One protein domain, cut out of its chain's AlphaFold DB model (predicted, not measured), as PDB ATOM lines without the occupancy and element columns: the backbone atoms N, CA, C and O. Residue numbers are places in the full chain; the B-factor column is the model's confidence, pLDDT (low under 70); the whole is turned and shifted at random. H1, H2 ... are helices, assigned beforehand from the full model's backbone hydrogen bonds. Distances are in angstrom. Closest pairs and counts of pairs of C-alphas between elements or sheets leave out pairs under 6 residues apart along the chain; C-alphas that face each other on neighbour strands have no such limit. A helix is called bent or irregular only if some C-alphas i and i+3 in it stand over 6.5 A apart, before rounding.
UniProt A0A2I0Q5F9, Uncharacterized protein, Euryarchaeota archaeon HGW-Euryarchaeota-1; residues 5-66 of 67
ATOM      1  N   THR A   5     -30.185  52.147 -28.391       76.50
ATOM      2  CA  THR A   5     -31.463  52.552 -28.984       76.50
ATOM      3  C   THR A   5     -32.528  51.453 -28.950       76.50
ATOM      4  O   THR A   5     -33.711  51.747 -28.796       76.50
ATOM      5  N   HIS A   6     -32.132  50.180 -29.054       79.75
ATOM      6  CA  HIS A   6     -33.060  49.049 -29.013       79.75
ATOM      7  C   HIS A   6     -33.558  48.802 -27.586       79.75
ATOM      8  O   HIS A   6     -34.746  48.590 -27.368       79.75
ATOM      9  N   LYS A   7     -32.655  48.903 -26.602       86.62
ATOM     10  CA  LYS A   7     -33.008  48.767 -25.184       86.62
ATOM     11  C   LYS A   7     -33.914  49.913 -24.721       86.62
ATOM     12  O   LYS A   7     -34.910  49.665 -24.053       86.62
ATOM     13  N   GLU A   8     -33.605  51.145 -25.119       89.50
ATOM     14  CA  GLU A   8     -34.451  52.306 -24.821       89.50
ATOM     15  C   GLU A   8     -35.847  52.180 -25.439       89.50
ATOM     16  O   GLU A   8     -36.838  52.560 -24.814       89.50
ATOM     17  N   PHE A   9     -35.943  51.643 -26.660       89.81
ATOM     18  CA  PHE A   9     -37.232  51.370 -27.290       89.81
ATOM     19  C   PHE A   9     -38.044  50.355 -26.479       89.81
ATOM     20  O   PHE A   9     -39.204  50.627 -26.168       89.81
ATOM     21  N   ASP A  10     -37.430  49.236 -26.085       90.25
ATOM     22  CA  ASP A  10     -38.082  48.196 -25.283       90.25
ATOM     23  C   ASP A  10     -38.580  48.748 -23.937       90.25
ATOM     24  O   ASP A  10     -39.718  48.493 -23.539       90.25
ATOM     25  N   GLU A  11     -37.767  49.560 -23.254       94.38
ATOM     26  CA  GLU A  11     -38.132  50.196 -21.983       94.38
ATOM     27  C   GLU A  11     -39.299  51.182 -22.148       94.38
ATOM     28  O   GLU A  11     -40.265  51.149 -21.378       94.38
ATOM     29  N   ARG A  12     -39.261  52.031 -23.184       93.50
ATOM     30  CA  ARG A  12     -40.350  52.976 -23.490       93.50
ATOM     31  C   ARG A  12     -41.634  52.251 -23.868       93.50
ATOM     32  O   ARG A  12     -42.710  52.644 -23.415       93.50
ATOM     33  N   TRP A  13     -41.534  51.187 -24.660       93.69
ATOM     34  CA  TRP A  13     -42.680  50.374 -25.047       93.69
ATOM     35  C   TRP A  13     -43.287  49.653 -23.841       93.69
ATOM     36  O   TRP A  13     -44.501  49.704 -23.645       93.69
ATOM     37  N   ALA A  14     -42.461  49.069 -22.969       94.25
ATOM     38  CA  ALA A  14     -42.922  48.443 -21.732       94.25
ATOM     39  C   ALA A  14     -43.654  49.445 -20.822       94.25
ATOM     40  O   ALA A  14     -44.737  49.148 -20.312       94.25
ATOM     41  N   MET A  15     -43.111  50.657 -20.670       96.94
ATOM     42  CA  MET A  15     -43.766  51.739 -19.928       96.94
ATOM     43  C   MET A  15     -45.088  52.166 -20.573       96.94
ATOM     44  O   MET A  15     -46.084  52.355 -19.873       96.94
ATOM     45  N   PHE A  16     -45.137  52.271 -21.901       95.50
ATOM     46  CA  PHE A  16     -46.362  52.589 -22.628       95.50
ATOM     47  C   PHE A  16     -47.447  51.525 -22.417       95.50
ATOM     48  O   PHE A  16     -48.577  51.882 -22.082       95.50
ATOM     49  N   VAL A  17     -47.109  50.237 -22.543       96.06
ATOM     50  CA  VAL A  17     -48.037  49.115 -22.315       96.06
ATOM     51  C   VAL A  17     -48.565  49.129 -20.882       96.06
ATOM     52  O   VAL A  17     -49.779  49.043 -20.681       96.06
ATOM     53  N   LYS A  18     -47.674  49.305 -19.893       95.62
ATOM     54  CA  LYS A  18     -48.035  49.395 -18.469       95.62
ATOM     55  C   LYS A  18     -49.025  50.532 -18.202       95.62
ATOM     56  O   LYS A  18     -49.991  50.338 -17.471       95.62
ATOM     57  N   ASN A  19     -48.806  51.692 -18.817       97.06
ATOM     58  CA  ASN A  19     -49.636  52.880 -18.611       97.06
ATOM     59  C   ASN A  19     -50.920  52.891 -19.466       97.06
ATOM     60  O   ASN A  19     -51.811  53.696 -19.210       97.06
ATOM     61  N   ASN A  20     -51.044  52.013 -20.472       95.75
ATOM     62  CA  ASN A  20     -52.163  52.000 -21.427       95.75
ATOM     63  C   ASN A  20     -52.766  50.592 -21.630       95.75
ATOM     64  O   ASN A  20     -52.886  50.146 -22.778       95.75
ATOM     65  N   PRO A  21     -53.209  49.890 -20.568       92.12
ATOM     66  CA  PRO A  21     -53.511  48.449 -20.579       92.12
ATOM     67  C   PRO A  21     -54.579  48.000 -21.594       92.12
ATOM     68  O   PRO A  21     -54.568  46.848 -22.027       92.12
ATOM     69  N   THR A  22     -55.484  48.890 -22.008       93.38
ATOM     70  CA  THR A  22     -56.554  48.593 -22.979       93.38
ATOM     71  C   THR A  22     -56.273  49.112 -24.389       93.38
ATOM     72  O   THR A  22     -56.852  48.606 -25.350       93.38
ATOM     73  N   LYS A  23     -55.390  50.109 -24.539       92.44
ATOM     74  CA  LYS A  23     -55.134  50.791 -25.819       92.44
ATOM     75  C   LYS A  23     -53.917  50.241 -26.553       92.44
ATOM     76  O   LYS A  23     -53.926  50.228 -27.780       92.44
ATOM     77  N   TRP A  24     -52.917  49.726 -25.834       93.81
ATOM     78  CA  TRP A  24     -51.653  49.286 -26.437       93.81
ATOM     79  C   TRP A  24     -51.826  48.227 -27.534       93.81
ATOM     80  O   TRP A  24     -51.064  48.209 -28.494       93.81
ATOM     81  N   LYS A  25     -52.863  47.383 -27.433       93.06
ATOM     82  CA  LYS A  25     -53.162  46.342 -28.429       93.06
ATOM     83  C   LYS A  25     -53.439  46.911 -29.822       93.06
ATOM     84  O   LYS A  25     -53.130  46.248 -30.803       93.06
ATOM     85  N   LYS A  26     -54.003  48.123 -29.915       93.94
ATOM     86  CA  LYS A  26     -54.251  48.799 -31.200       93.94
ATOM     87  C   LYS A  26     -52.950  49.261 -31.857       93.94
ATOM     88  O   LYS A  26     -52.829  49.200 -33.072       93.94
ATOM     89  N   GLU A  27     -51.973  49.643 -31.039       93.12
ATOM     90  CA  GLU A  27     -50.658  50.118 -31.483       93.12
ATOM     91  C   GLU A  27     -49.664  48.975 -31.746       93.12
ATOM     92  O   GLU A  27     -48.620  49.190 -32.357       93.12
ATOM     93  N   LEU A  28     -49.982  47.745 -31.317       92.75
ATOM     94  CA  LEU A  28     -49.094  46.588 -31.456       92.75
ATOM     95  C   LEU A  28     -48.727  46.306 -32.918       92.75
ATOM     96  O   LEU A  28     -47.549  46.132 -33.217       92.75
ATOM     97  N   ASN A  29     -49.715  46.258 -33.813       92.50
ATOM     98  CA  ASN A  29     -49.468  45.953 -35.224       92.50
ATOM     99  C   ASN A  29     -48.577  47.023 -35.884       92.50
ATOM    100  O   ASN A  29     -47.525  46.644 -36.395       92.50
ATOM    101  N   PRO A  30     -48.879  48.338 -35.777       93.62
ATOM    102  CA  PRO A  30     -47.977  49.391 -36.252       93.62
ATOM    103  C   PRO A  30     -46.545  49.274 -35.712       93.62
ATOM    104  O   PRO A  30     -45.575  49.471 -36.448       93.62
ATOM    105  N   VAL A  31     -46.394  48.926 -34.430       92.62
ATOM    106  CA  VAL A  31     -45.077  48.722 -33.820       92.62
ATOM    107  C   VAL A  31     -44.352  47.532 -34.448       92.62
ATOM    108  O   VAL A  31     -43.202  47.687 -34.857       92.62
ATOM    109  N   LEU A  32     -44.997  46.371 -34.579       91.00
ATOM    110  CA  LEU A  32     -44.380  45.190 -35.193       91.00
ATOM    111  C   LEU A  32     -44.012  45.440 -36.660       91.00
ATOM    112  O   LEU A  32     -42.894  45.117 -37.068       91.00
ATOM    113  N   ASP A  33     -44.894  46.089 -37.419       93.38
ATOM    114  CA  ASP A  33     -44.646  46.458 -38.814       93.38
ATOM    115  C   ASP A  33     -43.415  47.363 -38.931       93.38
ATOM    116  O   ASP A  33     -42.538  47.127 -39.767       93.38
ATOM    117  N   SER A  34     -43.282  48.355 -38.044       91.62
ATOM    118  CA  SER A  34     -42.112  49.238 -38.026       91.62
ATOM    119  C   SER A  34     -40.803  48.476 -37.773       91.62
ATOM    120  O   SER A  34     -39.799  48.733 -38.448       91.62
ATOM    121  N   GLN A  35     -40.812  47.489 -36.868       89.94
ATOM    122  CA  GLN A  35     -39.643  46.655 -36.575       89.94
ATOM    123  C   GLN A  35     -39.276  45.770 -37.771       89.94
ATOM    124  O   GLN A  35     -38.095  45.655 -38.111       89.94
ATOM    125  N   ILE A  36     -40.271  45.199 -38.458       92.56
ATOM    126  CA  ILE A  36     -40.067  44.402 -39.675       92.56
ATOM    127  C   ILE A  36     -39.470  45.268 -40.789       92.56
ATOM    128  O   ILE A  36     -38.475  44.882 -41.403       92.56
ATOM    129  N   ILE A  37     -40.021  46.463 -41.025       93.62
ATOM    130  CA  ILE A  37     -39.504  47.408 -42.026       93.62
ATOM    131  C   ILE A  37     -38.046  47.762 -41.722       93.62
ATOM    132  O   ILE A  37     -37.201  47.749 -42.622       93.62
ATOM    133  N   MET A  38     -37.722  48.048 -40.461       89.56
ATOM    134  CA  MET A  38     -36.356  48.374 -40.059       89.56
ATOM    135  C   MET A  38     -35.396  47.194 -40.213       89.56
ATOM    136  O   MET A  38     -34.279  47.388 -40.703       89.56
ATOM    137  N   ALA A  39     -35.828  45.980 -39.875       90.44
ATOM    138  CA  ALA A  39     -35.050  44.768 -40.098       90.44
ATOM    139  C   ALA A  39     -34.791  44.538 -41.595       90.44
ATOM    140  O   ALA A  39     -33.646  44.329 -41.993       90.44
ATOM    141  N   ASN A  40     -35.814  44.671 -42.442       93.69
ATOM    142  CA  ASN A  40     -35.679  44.540 -43.894       93.69
ATOM    143  C   ASN A  40     -34.695  45.571 -44.462       93.69
ATOM    144  O   ASN A  40     -33.795  45.213 -45.219       93.69
ATOM    145  N   ARG A  41     -34.791  46.837 -44.037       94.19
ATOM    146  CA  ARG A  41     -33.839  47.897 -44.419       94.19
ATOM    147  C   ARG A  41     -32.417  47.614 -43.944       94.19
ATOM    148  O   ARG A  41     -31.457  47.988 -44.616       94.19
ATOM    149  N   PHE A  42     -32.251  47.022 -42.765       91.88
ATOM    150  CA  PHE A  42     -30.940  46.608 -42.274       91.88
ATOM    151  C   PHE A  42     -30.354  45.498 -43.149       91.88
ATOM    152  O   PHE A  42     -29.224  45.632 -43.609       91.88
ATOM    153  N   TYR A  43     -31.123  44.441 -43.427       92.25
ATOM    154  CA  TYR A  43     -30.649  43.315 -44.229       92.25
ATOM    155  C   TYR A  43     -30.386  43.691 -45.688       92.25
ATOM    156  O   TYR A  43     -29.387  43.238 -46.236       92.25
ATOM    157  N   ALA A  44     -31.203  44.563 -46.287       94.19
ATOM    158  CA  ALA A  44     -30.951  45.100 -47.623       94.19
ATOM    159  C   ALA A  44     -29.601  45.836 -47.681       94.19
ATOM    160  O   ALA A  44     -28.731  45.474 -48.467       94.19
ATOM    161  N   ARG A  45     -29.367  46.777 -46.753       94.38
ATOM    162  CA  ARG A  45     -28.086  47.500 -46.655       94.38
ATOM    163  C   ARG A  45     -26.908  46.583 -46.345       94.38
ATOM    164  O   ARG A  45     -25.792  46.853 -46.776       94.38
ATOM    165  N   LEU A  46     -27.126  45.531 -45.557       93.50
ATOM    166  CA  LEU A  46     -26.083  44.563 -45.244       93.50
ATOM    167  C   LEU A  46     -25.714  43.741 -46.480       93.50
ATOM    168  O   LEU A  46     -24.529  43.519 -46.692       93.50
ATOM    169  N   ALA A  47     -26.685  43.334 -47.299       94.00
ATOM    170  CA  ALA A  47     -26.452  42.560 -48.518       94.00
ATOM    171  C   ALA A  47     -25.607  43.319 -49.559       94.00
ATOM    172  O   ALA A  47     -24.841  42.696 -50.284       94.00
ATOM    173  N   GLU A  48     -25.700  44.651 -49.592       95.69
ATOM    174  CA  GLU A  48     -24.902  45.519 -50.473       95.69
ATOM    175  C   GLU A  48     -23.425  45.640 -50.051       95.69
ATOM    176  O   GLU A  48     -22.596  46.142 -50.812       95.69
ATOM    177  N   LYS A  49     -23.065  45.224 -48.829       95.56
ATOM    178  CA  LYS A  49     -21.678  45.281 -48.344       95.56
ATOM    179  C   LYS A  49     -20.881  44.049 -48.791       95.56
ATOM    180  O   LYS A  49     -21.438  42.951 -48.833       95.56
ATOM    181  N   PRO A  50     -19.561  44.179 -49.036       95.94
ATOM    182  CA  PRO A  50     -18.696  43.026 -49.282       95.94
ATOM    183  C   PRO A  50     -18.806  41.989 -48.153       95.94
ATOM    184  O   PRO A  50     -18.695  42.339 -46.976       95.94
ATOM    185  N   GLY A  51     -19.062  40.721 -48.493       93.06
ATOM    186  CA  GLY A  51     -19.273  39.640 -47.515       93.06
ATOM    187  C   GLY A  51     -20.622  39.684 -46.776       93.06
ATOM    188  O   GLY A  51     -20.856  38.933 -45.821       93.06
ATOM    189  N   GLY A  52     -21.506  40.606 -47.158       92.38
ATOM    190  CA  GLY A  52     -22.793  40.840 -46.517       92.38
ATOM    191  C   GLY A  52     -23.764  39.676 -46.663       92.38
ATOM    192  O   GLY A  52     -24.374  39.249 -45.681       92.38
ATOM    193  N   ALA A  53     -23.869  39.119 -47.870       91.75
ATOM    194  CA  ALA A  53     -24.738  37.985 -48.168       91.75
ATOM    195  C   ALA A  53     -24.341  36.725 -47.374       91.75
ATOM    196  O   ALA A  53     -25.201  36.019 -46.844       91.75
ATOM    197  N   GLU A  54     -23.042  36.466 -47.229       93.81
ATOM    198  CA  GLU A  54     -22.477  35.356 -46.458       93.81
ATOM    199  C   GLU A  54     -22.792  35.519 -44.972       93.81
ATOM    200  O   GLU A  54     -23.222  34.572 -44.307       93.81
ATOM    201  N   LYS A  55     -22.649  36.744 -44.451       92.06
ATOM    202  CA  LYS A  55     -22.990  37.068 -43.064       92.06
ATOM    203  C   LYS A  55     -24.482  36.884 -42.791       92.06
ATOM    204  O   LYS A  55     -24.842  36.328 -41.755       92.06
ATOM    205  N   ILE A  56     -25.342  37.297 -43.722       92.19
ATOM    206  CA  ILE A  56     -26.790  37.077 -43.646       92.19
ATOM    207  C   ILE A  56     -27.095  35.577 -43.600       92.19
ATOM    208  O   ILE A  56     -27.769  35.126 -42.673       92.19
ATOM    209  N   LYS A  57     -26.554  34.792 -44.543       90.75
ATOM    210  CA  LYS A  57     -26.721  33.330 -44.566       90.75
ATOM    211  C   LYS A  57     -26.307  32.701 -43.238       90.75
ATOM    212  O   LYS A  57     -27.062  31.902 -42.695       90.75
ATOM    213  N   ARG A  58     -25.163  33.104 -42.675       91.69
ATOM    214  CA  ARG A  58     -24.684  32.584 -41.389       91.69
ATOM    215  C   ARG A  58     -25.657  32.871 -40.244       91.69
ATOM    216  O   ARG A  58     -26.015  31.945 -39.526       91.69
ATOM    217  N   ILE A  59     -26.154  34.107 -40.133       88.38
ATOM    218  CA  ILE A  59     -27.143  34.499 -39.112       88.38
ATOM    219  C   ILE A  59     -28.413  33.637 -39.204       88.38
ATOM    220  O   ILE A  59     -28.956  33.213 -38.183       88.38
ATOM    221  N   PHE A  60     -28.909  33.376 -40.416       85.88
ATOM    222  CA  PHE A  60     -30.116  32.567 -40.610       85.88
ATOM    223  C   PHE A  60     -29.881  31.066 -40.381       85.88
ATOM    224  O   PHE A  60     -30.771  30.393 -39.861       85.88
ATOM    225  N   SER A  61     -28.698  30.547 -40.715       84.19
ATOM    226  CA  SER A  61     -28.318  29.156 -40.448       84.19
ATOM    227  C   SER A  61     -28.114  28.886 -38.955       84.19
ATOM    228  O   SER A  61     -28.650  27.909 -38.440       84.19
ATOM    229  N   GLU A  62     -27.428  29.781 -38.234       77.94
ATOM    230  CA  GLU A  62     -27.229  29.692 -36.776       77.94
ATOM    231  C   GLU A  62     -28.570  29.702 -36.018       77.94
ATOM    232  O   GLU A  62     -28.744  28.983 -35.038       77.94
ATOM    233  N   LYS A  63     -29.568  30.456 -36.503       64.50
ATOM    234  CA  LYS A  63     -30.916  30.463 -35.911       64.50
ATOM    235  C   LYS A  63     -31.716  29.177 -36.141       64.50
ATOM    236  O   LYS A  63     -32.619  28.906 -35.354       64.50
ATOM    237  N   LYS A  64     -31.431  28.402 -37.195       60.62
ATOM    238  CA  LYS A  64     -32.125  27.129 -37.466       60.62
ATOM    239  C   LYS A  64     -31.620  25.970 -36.603       60.62
ATOM    240  O   LYS A  64     -32.376  25.033 -36.405       60.62
ATOM    241  N   GLY A  65     -30.388  26.038 -36.090       54.22
ATOM    242  CA  GLY A  65     -29.804  24.988 -35.243       54.22
ATOM    243  C   GLY A  65     -30.156  25.072 -33.752       54.22
ATOM    244  O   GLY A  65     -29.807  24.169 -33.007       54.22
ATOM    245  N   ASN A  66     -30.828  26.144 -33.319       53.47
ATOM    246  CA  ASN A  66     -31.156  26.425 -31.912       53.47
ATOM    247  C   ASN A  66     -32.670  26.314 -31.609       53.47
ATOM    248  O   ASN A  66     -33.165  26.961 -30.684       53.47
TER     249      ASN A  66
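AT A GLANCE: This is residues 5 to 66 of the 67 residues of an uncharacterized protein of Euryarchaeota archaeon HGW-Euryarchaeota-1 (UniProt A0A2I0Q5F9). One long helix, H2, makes the longest axis of an open, angular shape, with a shorter helix turned off each of its ends. H1 folds back from the first end of H2 and runs nearly alongside it with a gap between them, while H3 makes a corner with the other end of H2 and points away, with residues 57 to 66, of which 57 to 64 belong to H3, sticking out. The printed part has 62 residues with three named helices, in the order H1, H2, H3, and no named strand; the class is all helix. The whole is only just loose, close to extended, with a radius of gyration of the C-alphas of 15.8 A, and its elongated outline spans 45 by 26 by 19 A.

HOW THE PARTS SIT: H2, residues 24 to 47, touches H3, residues 52 to 64. H2 touches H3 with residues 43 to 47 alone, and H3 touches H2 with residues 52 to 56 alone; the closest C-alphas of the two helices are those of Ala 47 and Ala 53, 4.9 A apart. The lines of H2 and H3 stand at a steep tilt of 49 degrees, opposite ways. At the other end of H2, H1, residues 5 to 19, is close to it but not clearly touching, with 2 pairs of C-alphas within 8 A; the closest are those of Val 17 and Trp 24, 5.5 A apart. H1 and H2 run opposite ways at a shallow tilt of 9 degrees, their centres 15.5 A apart. H1 and H3 are apart. In H1 and H3 every O i to N i+4 pair is within hydrogen-bond range; in H2 it is 18 of 20.

IN THESE COORDINATES: H2 begins at C-alpha 24, (-51.653, 49.286, -26.437), ends at C-alpha 47, (-26.452, 42.560, -48.518), and is 34.2 A long from first to last C-alpha. It is irregular, but only just: C-alphas 26 and 29 are 6.9 A apart, and its line is a rough one. H1 begins at C-alpha 5, (-31.463, 52.552, -28.984), and measures 20.9 A from first to last C-alpha. H3 measures 18.9 A and ends at C-alpha 64, (-32.125, 27.129, -37.466).

THE WHOLE: The two C-alphas farthest apart are those of Thr 22 and Pro 50, 46.4 A. The printed part runs from residue 5 to residue 66 and has no cut. The links from H1 to H2 and from H2 to H3 are both tight, with 4 residues each. Residues 5 to 12 of H1, residues 18 to 23, residues 32 to 42 of H2 and residues 57 to 66, of which 57 to 64 belong to H3, stand free. The mean pLDDT of the printed part is 89.7, and confidence is low, under 70, at residues 63 to 66.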